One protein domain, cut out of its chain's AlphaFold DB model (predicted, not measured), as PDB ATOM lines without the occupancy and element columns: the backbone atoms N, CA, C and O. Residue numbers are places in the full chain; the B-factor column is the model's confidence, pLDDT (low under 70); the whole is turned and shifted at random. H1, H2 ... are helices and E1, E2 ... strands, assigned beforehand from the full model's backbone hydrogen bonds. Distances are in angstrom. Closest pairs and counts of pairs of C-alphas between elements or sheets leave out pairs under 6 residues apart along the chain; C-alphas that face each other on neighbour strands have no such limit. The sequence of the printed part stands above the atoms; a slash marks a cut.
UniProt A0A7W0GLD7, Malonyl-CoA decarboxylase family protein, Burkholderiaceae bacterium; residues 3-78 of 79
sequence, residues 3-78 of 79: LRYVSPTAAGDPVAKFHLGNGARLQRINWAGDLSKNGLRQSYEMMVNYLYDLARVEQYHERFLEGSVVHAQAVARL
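AT A GLANCE: This is residues 3 to 78 of the 79 residues of the protein "Malonyl-CoA decarboxylase family protein" of Burkholderiaceae bacterium (UniProt A0A7W0GLD7). A two-stranded antiparallel ribbon of E1 and E2 runs along one side of the domain as a narrow wall, with H2 at one end, where the chain passes from E1 to E2, and H3 beyond the other end. H1 is over one face of the ribbon with its residues 15 to 20, and its end at Gly 21 packs on H3 at His 61, the two helices at a steep tilt of 57 degrees; the short H4 is beside the E1 edge, and residues 3 to 13, before H1, loop on the same side as H1. The printed part has 76 residues, with four named helices and two named strands in the order H1 E1 H2 E2 H3 H4, and the class is mixed, helices and strands. The whole is compact, with a radius of gyration of the C-alphas of 12.5 A, and spans 36 by 25 by 21 A along its three main axes.

IN THESE COORDINATES: Residues 3 to 13 come before the first named element. H1, residues 14 to 21, begins with C-alpha 14 at (38.787, -8.039, -54.169) and is 10.0 A long from first to last C-alpha. E1, residues 25 to 30, is 14.8 A long. H2, residues 37 to 43, is 10.5 A long and begins with C-alpha 37 at (26.603, -13.729, -68.929). E2, residues 47 to 51, is 13.4 A long. H3, residues 57 to 65, is 12.5 A long. H4, residues 73 to 76, is 4.8 A long and ends with C-alpha 76 at (29.659, -22.719, -41.737).

HOW THE PARTS SIT: E1 and E2 are antiparallel neighbours, with 152 degrees between their directions. N 27 and O 49 are 2.9 A apart and N 30 and O 47 are 2.8 A apart, both within hydrogen-bond range. The closest C-alphas of H1 and E2 are those of His 19 and Tyr 50, 6.7 A apart. The closest of H1 and E1 are those of Leu 20 and Leu 26, 7.5 A apart. H1 and H3 touch, with the C-alphas of Gly 21 and His 61 closest at 5.4 A. They run opposite ways at a steep tilt of 57 degrees. E1 and H4 come closest at the C-alphas of Arg 28 and Val 75, 6.1 A apart. H2 touches no helix, and it is apart from H1, H3 and H4. H3 and H4 are apart too. In H1, H2 and H3 every O i to N i+4 pair is within hydrogen-bond range, and H4 is too short for such a pair.

THE WHOLE: The two C-alphas farthest apart in the domain are those of Lys 37 and Ala 55, at 37.5 A. The printed part has no cut, and no link between named elements is long. The links from H1 to E1, from H2 to E2 and from E2 to H3 are tight, and those from E1 to H2 and from H3 to H4 are short. The mean pLDDT of the printed part is 97.6, and no printed residue is under 70.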
ATOM      1  N   LEU A   3      35.996 -18.240 -49.905       96.12
ATOM      2  CA  LEU A   3      35.846 -16.940 -49.224       96.12
ATOM      3  C   LEU A   3      36.223 -16.960 -47.734       96.12
ATOM      4  O   LEU A   3      36.475 -15.915 -47.149       96.12
ATOM      5  N   ARG A   4      36.253 -18.132 -47.091       94.12
ATOM      6  CA  ARG A   4      36.646 -18.247 -45.678       94.12
ATOM      7  C   ARG A   4      38.162 -18.281 -45.497       94.12
ATOM      8  O   ARG A   4      38.658 -17.752 -44.513       94.12
ATOM      9  N   TYR A   5      38.872 -18.940 -46.411       94.75
ATOM     10  CA  TYR A   5      40.291 -19.268 -46.235       94.75
ATOM     11  C   TYR A   5      41.220 -18.453 -47.134       94.75
ATOM     12  O   TYR A   5      42.361 -18.215 -46.763       94.75
ATOM     13  N   VAL A   6      40.747 -18.019 -48.306       97.44
ATOM     14  CA  VAL A   6      41.582 -17.324 -49.299       97.44
ATOM     15  C   VAL A   6      41.415 -15.810 -49.213       97.44
ATOM     16  O   VAL A   6      42.382 -15.088 -49.439       97.44
ATOM     17  N   SER A   7      40.232 -15.310 -48.833       97.50
ATOM     18  CA  SER A   7      39.941 -13.868 -48.768       97.50
ATOM     19  C   SER A   7      40.949 -13.027 -47.970       97.50
ATOM     20  O   SER A   7      41.280 -11.949 -48.456       97.50
ATOM     21  N   PRO A   8      41.489 -13.471 -46.817       97.19
ATOM     22  CA  PRO A   8      42.483 -12.684 -46.079       97.19
ATOM     23  C   PRO A   8      43.885 -12.676 -46.710       97.19
ATOM     24  O   PRO A   8      44.765 -11.949 -46.262       97.19
ATOM     25  N   THR A   9      44.124 -13.491 -47.739       97.25
ATOM     26  CA  THR A   9      45.440 -13.627 -48.378       97.25
ATOM     27  C   THR A   9      45.615 -12.661 -49.555       97.25
ATOM     28  O   THR A   9      44.683 -11.979 -49.997       97.25
ATOM     29  N   ALA A  10      46.820 -12.634 -50.131       95.50
ATOM     30  CA  ALA A  10      47.088 -11.896 -51.365       95.50
ATOM     31  C   ALA A  10      46.208 -12.359 -52.544       95.50
ATOM     32  O   ALA A  10      45.845 -11.538 -53.381       95.50
ATOM     33  N   ALA A  11      45.818 -13.637 -52.570       96.94
ATOM     34  CA  ALA A  11      44.972 -14.227 -53.607       96.94
ATOM     35  C   ALA A  11      43.462 -14.060 -53.348       96.94
ATOM     36  O   ALA A  11      42.647 -14.645 -54.057       96.94
ATOM     37  N   GLY A  12      43.072 -13.314 -52.309       96.81
ATOM     38  CA  GLY A  12      41.672 -13.113 -51.952       96.81
ATOM     39  C   GLY A  12      40.888 -12.311 -52.991       96.81
ATOM     40  O   GLY A  12      41.406 -11.365 -53.583       96.81
ATOM     41  N   ASP A  13      39.608 -12.656 -53.155       97.69
ATOM     42  CA  ASP A  13      38.674 -11.903 -53.995       97.69
ATOM     43  C   ASP A  13      38.602 -10.419 -53.568       97.69
ATOM     44  O   ASP A  13      38.433 -10.136 -52.376       97.69
ATOM     45  N   PRO A  14      38.724  -9.460 -54.505       98.19
ATOM     46  CA  PRO A  14      38.787  -8.039 -54.169       98.19
ATOM     47  C   PRO A  14      37.504  -7.517 -53.510       98.19
ATOM     48  O   PRO A  14      37.586  -6.678 -52.612       98.19
ATOM     49  N   VAL A  15      36.329  -8.027 -53.893       98.25
ATOM     50  CA  VAL A  15      35.044  -7.612 -53.307       98.25
ATOM     51  C   VAL A  15      34.908  -8.144 -51.878       98.25
ATOM     52  O   VAL A  15      34.501  -7.415 -50.973       98.25
ATOM     53  N   ALA A  16      35.322  -9.388 -51.637       98.44
ATOM     54  CA  ALA A  16      35.388  -9.970 -50.304       98.44
ATOM     55  C   ALA A  16      36.351  -9.198 -49.401       98.44
ATOM     56  O   ALA A  16      35.989  -8.861 -48.275       98.44
ATOM     57  N   LYS A  17      37.550  -8.865 -49.898       98.50
ATOM     58  CA  LYS A  17      38.531  -8.057 -49.160       98.50
ATOM     59  C   LYS A  17      37.974  -6.690 -48.791       98.50
ATOM     60  O   LYS A  17      38.159  -6.260 -47.659       98.50
ATOM     61  N   PHE A  18      37.256  -6.041 -49.705       98.69
ATOM     62  CA  PHE A  18      36.612  -4.760 -49.434       98.69
ATOM     63  C   PHE A  18      35.561  -4.867 -48.319       98.69
ATOM     64  O   PHE A  18      35.612  -4.116 -47.351       98.69
ATOM     65  N   HIS A  19      34.617  -5.805 -48.413       98.81
ATOM     66  CA  HIS A  19      33.542  -5.893 -47.423       98.81
ATOM     67  C   HIS A  19      34.019  -6.392 -46.058       98.81
ATOM     68  O   HIS A  19      33.684  -5.793 -45.036       98.81
ATOM     69  N   LEU A  20      34.809  -7.466 -46.031       98.69
ATOM     70  CA  LEU A  20      35.330  -8.047 -44.791       98.69
ATOM     71  C   LEU A  20      36.356  -7.113 -44.140       98.69
ATOM     72  O   LEU A  20      36.320  -6.905 -42.931       98.69
ATOM     73  N   GLY A  21      37.195  -6.465 -44.954       98.44
ATOM     74  CA  GLY A  21      38.103  -5.413 -44.511       98.44
ATOM     75  C   GLY A  21      37.394  -4.151 -44.029       98.44
ATOM     76  O   GLY A  21      38.001  -3.384 -43.306       98.44
ATOM     77  N   ASN A  22      36.115  -3.948 -44.337       98.69
ATOM     78  CA  ASN A  22      35.298  -2.888 -43.739       98.69
ATOM     79  C   ASN A  22      34.470  -3.382 -42.538       98.69
ATOM     80  O   ASN A  22      33.559  -2.688 -42.098       98.69
ATOM     81  N   GLY A  23      34.735  -4.584 -42.019       98.62
ATOM     82  CA  GLY A  23      34.056  -5.113 -40.836       98.62
ATOM     83  C   GLY A  23      32.704  -5.770 -41.104       98.62
ATOM     84  O   GLY A  23      31.915  -5.974 -40.180       98.62
ATOM     85  N   ALA A  24      32.401  -6.132 -42.352       98.75
ATOM     86  CA  ALA A  24      31.251  -6.983 -42.622       98.75
ATOM     87  C   ALA A  24      31.537  -8.442 -42.246       98.75
ATOM     88  O   ALA A  24      32.674  -8.911 -42.289       98.75
ATOM     89  N   ARG A  25      30.479  -9.210 -41.977       98.44
ATOM     90  CA  ARG A  25      30.553 -10.677 -41.918       98.44
ATOM     91  C   ARG A  25      30.007 -11.320 -43.186       98.44
ATOM     92  O   ARG A  25      29.041 -10.833 -43.778       98.44
ATOM     93  N   LEU A  26      30.555 -12.477 -43.544       98.25
ATOM     94  CA  LEU A  26      30.046 -13.319 -44.623       98.25
ATOM     95  C   LEU A  26      28.704 -13.948 -44.213       98.25
ATOM     96  O   LEU A  26      28.653 -14.857 -43.381       98.25
ATOM     97  N   GLN A  27      27.602 -13.441 -44.766       98.31
ATOM     98  CA  GLN A  27      26.260 -13.740 -44.263       98.31
ATOM     99  C   GLN A  27      25.596 -14.912 -44.984       98.31
ATOM    100  O   GLN A  27      25.015 -15.785 -44.337       98.31
ATOM    101  N   ARG A  28      25.632 -14.916 -46.317       98.06
ATOM    102  CA  ARG A  28      24.927 -15.906 -47.138       98.06
ATOM    103  C   ARG A  28      25.618 -16.077 -48.484       98.06
ATOM    104  O   ARG A  28      26.104 -15.103 -49.053       98.06
ATOM    105  N   ILE A  29      25.603 -17.310 -48.978       97.06
ATOM    106  CA  ILE A  29      25.961 -17.662 -50.350       97.06
ATOM    107  C   ILE A  29      24.667 -17.874 -51.134       97.06
ATOM    108  O   ILE A  29      23.803 -18.631 -50.695       97.06
ATOM    109  N   ASN A  30      24.543 -17.195 -52.267       97.38
ATOM    110  CA  ASN A  30      23.379 -17.241 -53.140       97.38
ATOM    111  C   ASN A  30      23.775 -17.941 -54.440       97.38
ATOM    112  O   ASN A  30      24.498 -17.371 -55.256       97.38
ATOM    113  N   TRP A  31      23.318 -19.178 -54.620       96.06
ATOM    114  CA  TRP A  31      23.350 -19.830 -55.927       96.06
ATOM    115  C   TRP A  31      22.359 -19.143 -56.873       96.06
ATOM    116  O   TRP A  31      21.313 -18.686 -56.407       96.06
ATOM    117  N   ALA A  32      22.677 -19.087 -58.172       97.44
ATOM    118  CA  ALA A  32      21.837 -18.443 -59.188       97.44
ATOM    119  C   ALA A  32      21.461 -16.986 -58.827       97.44
ATOM    120  O   ALA A  32      20.338 -16.536 -59.051       97.44
ATOM    121  N   GLY A  33      22.394 -16.255 -58.210       97.69
ATOM    122  CA  GLY A  33      22.199 -14.877 -57.759       97.69
ATOM    123  C   GLY A  33      22.449 -13.824 -58.839       97.69
ATOM    124  O   GLY A  33      21.890 -12.734 -58.751       97.69
ATOM    125  N   ASP A  34      23.266 -14.138 -59.849       98.38
ATOM    126  CA  ASP A  34      23.450 -13.320 -61.055       98.38
ATOM    127  C   ASP A  34      23.475 -14.216 -62.302       98.38
ATOM    128  O   ASP A  34      24.510 -14.772 -62.663       98.38
ATOM    129  N   LEU A  35      22.323 -14.329 -62.970       98.38
ATOM    130  CA  LEU A  35      22.127 -15.128 -64.189       98.38
ATOM    131  C   LEU A  35      22.634 -14.432 -65.465       98.38
ATOM    132  O   LEU A  35      22.397 -14.896 -66.583       98.38
ATOM    133  N   SER A  36      23.281 -13.273 -65.342       98.56
ATOM    134  CA  SER A  36      23.860 -12.607 -66.501       98.56
ATOM    135  C   SER A  36      25.040 -13.409 -67.055       98.56
ATOM    136  O   SER A  36      25.733 -14.149 -66.354       98.56
ATOM    137  N   LYS A  37      25.372 -13.179 -68.333       98.56
ATOM    138  CA  LYS A  37      26.603 -13.729 -68.929       98.56
ATOM    139  C   LYS A  37      27.858 -13.337 -68.137       98.56
ATOM    140  O   LYS A  37      28.873 -14.014 -68.255       98.56
ATOM    141  N   ASN A  38      27.823 -12.222 -67.402       98.19
ATOM    142  CA  ASN A  38      28.946 -11.794 -66.580       98.19
ATOM    143  C   ASN A  38      29.035 -12.585 -65.272       98.19
ATOM    144  O   ASN A  38      30.111 -13.100 -64.979       98.19
ATOM    145  N   GLY A  39      27.918 -12.750 -64.560       97.88
ATOM    146  CA  GLY A  39      27.844 -13.576 -63.353       97.88
ATOM    147  C   GLY A  39      28.286 -15.015 -63.608       97.88
ATOM    148  O   GLY A  39      29.103 -15.559 -62.863       97.88
ATOM    149  N   LEU A  40      27.863 -15.601 -64.735       98.12
ATOM    150  CA  LEU A  40      28.322 -16.931 -65.147       98.12
ATOM    151  C   LEU A  40      29.850 -16.995 -65.321       98.12
ATOM    152  O   LEU A  40      30.481 -17.931 -64.838       98.12
ATOM    153  N   ARG A  41      30.461 -15.999 -65.980       98.31
ATOM    154  CA  ARG A  41      31.920 -15.958 -66.205       98.31
ATOM    155  C   ARG A  41      32.731 -15.719 -64.934       98.31
ATOM    156  O   ARG A  41      33.852 -16.205 -64.851       98.31
ATOM    157  N   GLN A  42      32.219 -14.915 -64.005       97.12
ATOM    158  CA  GLN A  42      32.976 -14.488 -62.827       97.12
ATOM    159  C   GLN A  42      32.916 -15.505 -61.689       97.12
ATOM    160  O   GLN A  42      33.917 -15.719 -61.010       97.12
ATOM    161  N   SER A  43      31.753 -16.119 -61.467       97.62
ATOM    162  CA  SER A  43      31.512 -16.916 -60.262       97.62
ATOM    163  C   SER A  43      30.506 -18.050 -60.458       97.62
ATOM    164  O   SER A  43      29.981 -18.561 -59.470       97.62
ATOM    165  N   TYR A  44      30.217 -18.453 -61.700       97.88
ATOM    166  CA  TYR A  44      29.152 -19.417 -62.000       97.88
ATOM    167  C   TYR A  44      27.813 -19.007 -61.371       97.88
ATOM    168  O   TYR A  44      27.155 -19.797 -60.701       97.88
ATOM    169  N   GLU A  45      27.447 -17.733 -61.555       98.25
ATOM    170  CA  GLU A  45      26.188 -17.135 -61.083       98.25
ATOM    171  C   GLU A  45      26.077 -17.019 -59.554       98.25
ATOM    172  O   GLU A  45      25.037 -16.615 -59.026       98.25
ATOM    173  N   MET A  46      27.141 -17.342 -58.815       97.94
ATOM    174  CA  MET A  46      27.153 -17.211 -57.365       97.94
ATOM    175  C   MET A  46      27.278 -15.749 -56.944       97.94
ATOM    176  O   MET A  46      28.188 -15.035 -57.366       97.94
ATOM    177  N   MET A  47      26.415 -15.345 -56.018       98.38
ATOM    178  CA  MET A  47      26.469 -14.052 -55.340       98.38
ATOM    179  C   MET A  47      26.601 -14.241 -53.832       98.38
ATOM    180  O   MET A  47      26.358 -15.318 -53.283       98.38
ATOM    181  N   VAL A  48      26.982 -13.174 -53.137       98.44
ATOM    182  CA  VAL A  48      27.234 -13.198 -51.695       98.44
ATOM    183  C   VAL A  48      26.526 -12.029 -51.037       98.44
ATOM    184  O   VAL A  48      26.547 -10.912 -51.550       98.44
ATOM    185  N   ASN A  49      25.926 -12.266 -49.873       98.56
ATOM    186  CA  ASN A  49      25.542 -11.178 -48.984       98.56
ATOM    187  C   ASN A  49      26.592 -11.015 -47.885       98.56
ATOM    188  O   ASN A  49      26.941 -11.980 -47.197       98.56
ATOM    189  N   TYR A  50      27.031  -9.776 -47.696       98.62
ATOM    190  CA  TYR A  50      27.822  -9.333 -46.555       98.62
ATOM    191  C   TYR A  50      26.912  -8.542 -45.618       98.62
ATOM    192  O   TYR A  50      26.144  -7.698 -46.077       98.62
ATOM    193  N   LEU A  51      26.954  -8.836 -44.320       98.69
ATOM    194  CA  LEU A  51      26.160  -8.115 -43.325       98.69
ATOM    195  C   LEU A  51      27.066  -7.223 -42.484       98.69
ATOM    196  O   LEU A  51      27.999  -7.722 -41.857       98.69
ATOM    197  N   TYR A  52      26.730  -5.939 -42.423       98.56
ATOM    198  CA  TYR A  52      27.311  -4.996 -41.477       98.56
ATOM    199  C   TYR A  52      26.475  -4.988 -40.201       98.56
ATOM    200  O   TYR A  52      25.310  -4.599 -40.209       98.56
ATOM    201  N   ASP A  53      27.077  -5.448 -39.113       97.88
ATOM    202  CA  ASP A  53      26.543  -5.283 -37.767       97.88
ATOM    203  C   ASP A  53      27.279  -4.103 -37.136       97.88
ATOM    204  O   ASP A  53      28.436  -4.251 -36.748       97.88
ATOM    205  N   LEU A  54      26.637  -2.931 -37.087       97.94
ATOM    206  CA  LEU A  54      27.279  -1.678 -36.669       97.94
ATOM    207  C   LEU A  54      27.902  -1.765 -35.271       97.94
ATOM    208  O   LEU A  54      28.919  -1.128 -35.026       97.94
ATOM    209  N   ALA A  55      27.350  -2.595 -34.382       98.44
ATOM    210  CA  ALA A  55      27.893  -2.793 -33.041       98.44
ATOM    211  C   ALA A  55      29.186  -3.630 -33.021       98.44
ATOM    212  O   ALA A  55      29.825  -3.746 -31.980       98.44
ATOM    213  N   ARG A  56      29.548  -4.265 -34.143       98.50
ATOM    214  CA  ARG A  56      30.668  -5.213 -34.252       98.50
ATOM    215  C   ARG A  56      31.603  -4.938 -35.427       98.50
ATOM    216  O   ARG A  56      32.522  -5.724 -35.641       98.50
ATOM    217  N   VAL A  57      31.384  -3.863 -36.189       98.25
ATOM    218  CA  VAL A  57      32.179  -3.530 -37.385       98.25
ATOM    219  C   VAL A  57      33.675  -3.492 -37.068       98.25
ATOM    220  O   VAL A  57      34.444  -4.163 -37.749       98.25
ATOM    221  N   GLU A  58      34.082  -2.789 -36.009       98.62
ATOM    222  CA  GLU A  58      35.495  -2.689 -35.609       98.62
ATOM    223  C   GLU A  58      36.075  -4.059 -35.243       98.62
ATOM    224  O   GLU A  58      37.080  -4.482 -35.806       98.62
ATOM    225  N   GLN A  59      35.368  -4.821 -34.404       98.69
ATOM    226  CA  GLN A  59      35.778  -6.175 -34.025       98.69
ATOM    227  C   GLN A  59      35.948  -7.090 -35.250       98.69
ATOM    228  O   GLN A  59      36.869  -7.902 -35.319       98.69
ATOM    229  N   TYR A  60      35.030  -7.026 -36.215       98.62
ATOM    230  CA  TYR A  60      35.091  -7.868 -37.410       98.62
ATOM    231  C   TYR A  60      36.194  -7.418 -38.371       98.62
ATOM    232  O   TYR A  60      36.814  -8.271 -39.007       98.62
ATOM    233  N   HIS A  61      36.460  -6.112 -38.443       98.62
ATOM    234  CA  HIS A  61      37.581  -5.544 -39.184       98.62
ATOM    235  C   HIS A  61      38.917  -6.058 -38.636       98.62
ATOM    236  O   HIS A  61      39.705  -6.623 -39.395       98.62
ATOM    237  N   GLU A  62      39.136  -5.951 -37.323       98.69
ATOM    238  CA  GLU A  62      40.351  -6.440 -36.659       98.69
ATOM    239  C   GLU A  62      40.566  -7.932 -36.920       98.69
ATOM    240  O   GLU A  62      41.626  -8.344 -37.389       98.69
ATOM    241  N   ARG A  63      39.515  -8.742 -36.744       98.50
ATOM    242  CA  ARG A  63      39.581 -10.178 -37.036       98.50
ATOM    243  C   ARG A  63      39.997 -10.469 -38.474       98.50
ATOM    244  O   ARG A  63      40.731 -11.429 -38.700       98.50
ATOM    245  N   PHE A  64      39.538  -9.678 -39.442       98.50
ATOM    246  CA  PHE A  64      39.929  -9.863 -40.836       98.50
ATOM    247  C   PHE A  64      41.402  -9.516 -41.074       98.50
ATOM    248  O   PHE A  64      42.080 -10.259 -41.785       98.50
ATOM    249  N   LEU A  65      41.914  -8.451 -40.444       97.88
ATOM    250  CA  LEU A  65      43.340  -8.099 -40.487       97.88
ATOM    251  C   LEU A  65      44.229  -9.190 -39.874       97.88
ATOM    252  O   LEU A  65      45.325  -9.440 -40.370       97.88
ATOM    253  N   GLU A  66      43.731  -9.896 -38.860       98.12
ATOM    254  CA  GLU A  66      44.388 -11.062 -38.251       98.12
ATOM    255  C   GLU A  66      44.261 -12.354 -39.086       98.12
ATOM    256  O   GLU A  66      44.718 -13.421 -38.676       98.12
ATOM    257  N   GLY A  67      43.628 -12.298 -40.261       97.44
ATOM    258  CA  GLY A  67      43.469 -13.454 -41.143       97.44
ATOM    259  C   GLY A  67      42.207 -14.286 -40.893       97.44
ATOM    260  O   GLY A  67      42.068 -15.378 -41.446       97.44
ATOM    261  N   SER A  68      41.269 -13.804 -40.073       97.50
ATOM    262  CA  SER A  68      40.051 -14.520 -39.685       97.50
ATOM    263  C   SER A  68      38.795 -13.928 -40.331       97.50
ATOM    264  O   SER A  68      38.402 -12.795 -40.075       97.50
ATOM    265  N   VAL A  69      38.084 -14.732 -41.126       98.00
ATOM    266  CA  VAL A  69      36.793 -14.333 -41.711       98.00
ATOM    267  C   VAL A  69      35.650 -14.653 -40.751       98.00
ATOM    268  O   VAL A  69      35.386 -15.819 -40.452       98.00
ATOM    269  N   VAL A  70      34.915 -13.628 -40.314       98.25
ATOM    270  CA  VAL A  70      33.663 -13.809 -39.567       98.25
ATOM    271  C   VAL A  70      32.541 -14.194 -40.528       98.25
ATOM    272  O   VAL A  70      32.340 -13.556 -41.561       98.25
ATOM    273  N   HIS A  71      31.774 -15.232 -40.191       98.00
ATOM    274  CA  HIS A  71      30.713 -15.752 -41.052       98.00
ATOM    275  C   HIS A  71      29.484 -16.223 -40.265       98.00
ATOM    276  O   HIS A  71      29.545 -16.513 -39.069       98.00
ATOM    277  N   ALA A  72      28.339 -16.314 -40.940       97.50
ATOM    278  CA  ALA A  72      27.126 -16.891 -40.374       97.50
ATOM    279  C   ALA A  72      27.221 -18.421 -40.234       97.50
ATOM    280  O   ALA A  72      27.953 -19.093 -40.963       97.50
ATOM    281  N   GLN A  73      26.411 -18.987 -39.335       96.31
ATOM    282  CA  GLN A  73      26.301 -20.441 -39.155       96.31
ATOM    283  C   GLN A  73      25.818 -21.158 -40.421       96.31
ATOM    284  O   GLN A  73      26.295 -22.241 -40.731       96.31
ATOM    285  N   ALA A  74      24.925 -20.537 -41.199       94.44
ATOM    286  CA  ALA A  74      24.476 -21.095 -42.475       94.44
ATOM    287  C   ALA A  74      25.640 -21.307 -43.460       94.44
ATOM    288  O   ALA A  74      25.679 -22.316 -44.150       94.44
ATOM    289  N   VAL A  75      26.616 -20.392 -43.476       95.19
ATOM    290  CA  VAL A  75      27.829 -20.516 -44.297       95.19
ATOM    291  C   VAL A  75      28.766 -21.585 -43.732       95.19
ATOM    292  O   VAL A  75      29.385 -22.321 -44.494       95.19
ATOM    293  N   ALA A  76      28.840 -21.709 -42.403       93.88
ATOM    294  CA  ALA A  76      29.659 -22.719 -41.737       93.88
ATOM    295  C   ALA A  76      29.243 -24.158 -42.084       93.88
ATOM    296  O   ALA A  76      30.095 -25.029 -42.089       93.88
ATOM    297  N   ARG A  77      27.959 -24.396 -42.385       93.25
ATOM    298  CA  ARG A  77      27.415 -25.726 -42.721       93.25
ATOM    299  C   ARG A  77      27.674 -26.176 -44.164       93.25
ATOM    300  O   ARG A  77      27.295 -27.285 -44.516       93.25
ATOM    301  N   LEU A  78      28.257 -25.321 -45.005       87.19
ATOM    302  CA  LEU A  78      28.601 -25.655 -46.396       87.19
ATOM    303  C   LEU A  78      29.965 -26.360 -46.519       87.19
ATOM    304  O   LEU A  78      30.439 -26.573 -47.635       87.19
TER     305      LEU A  78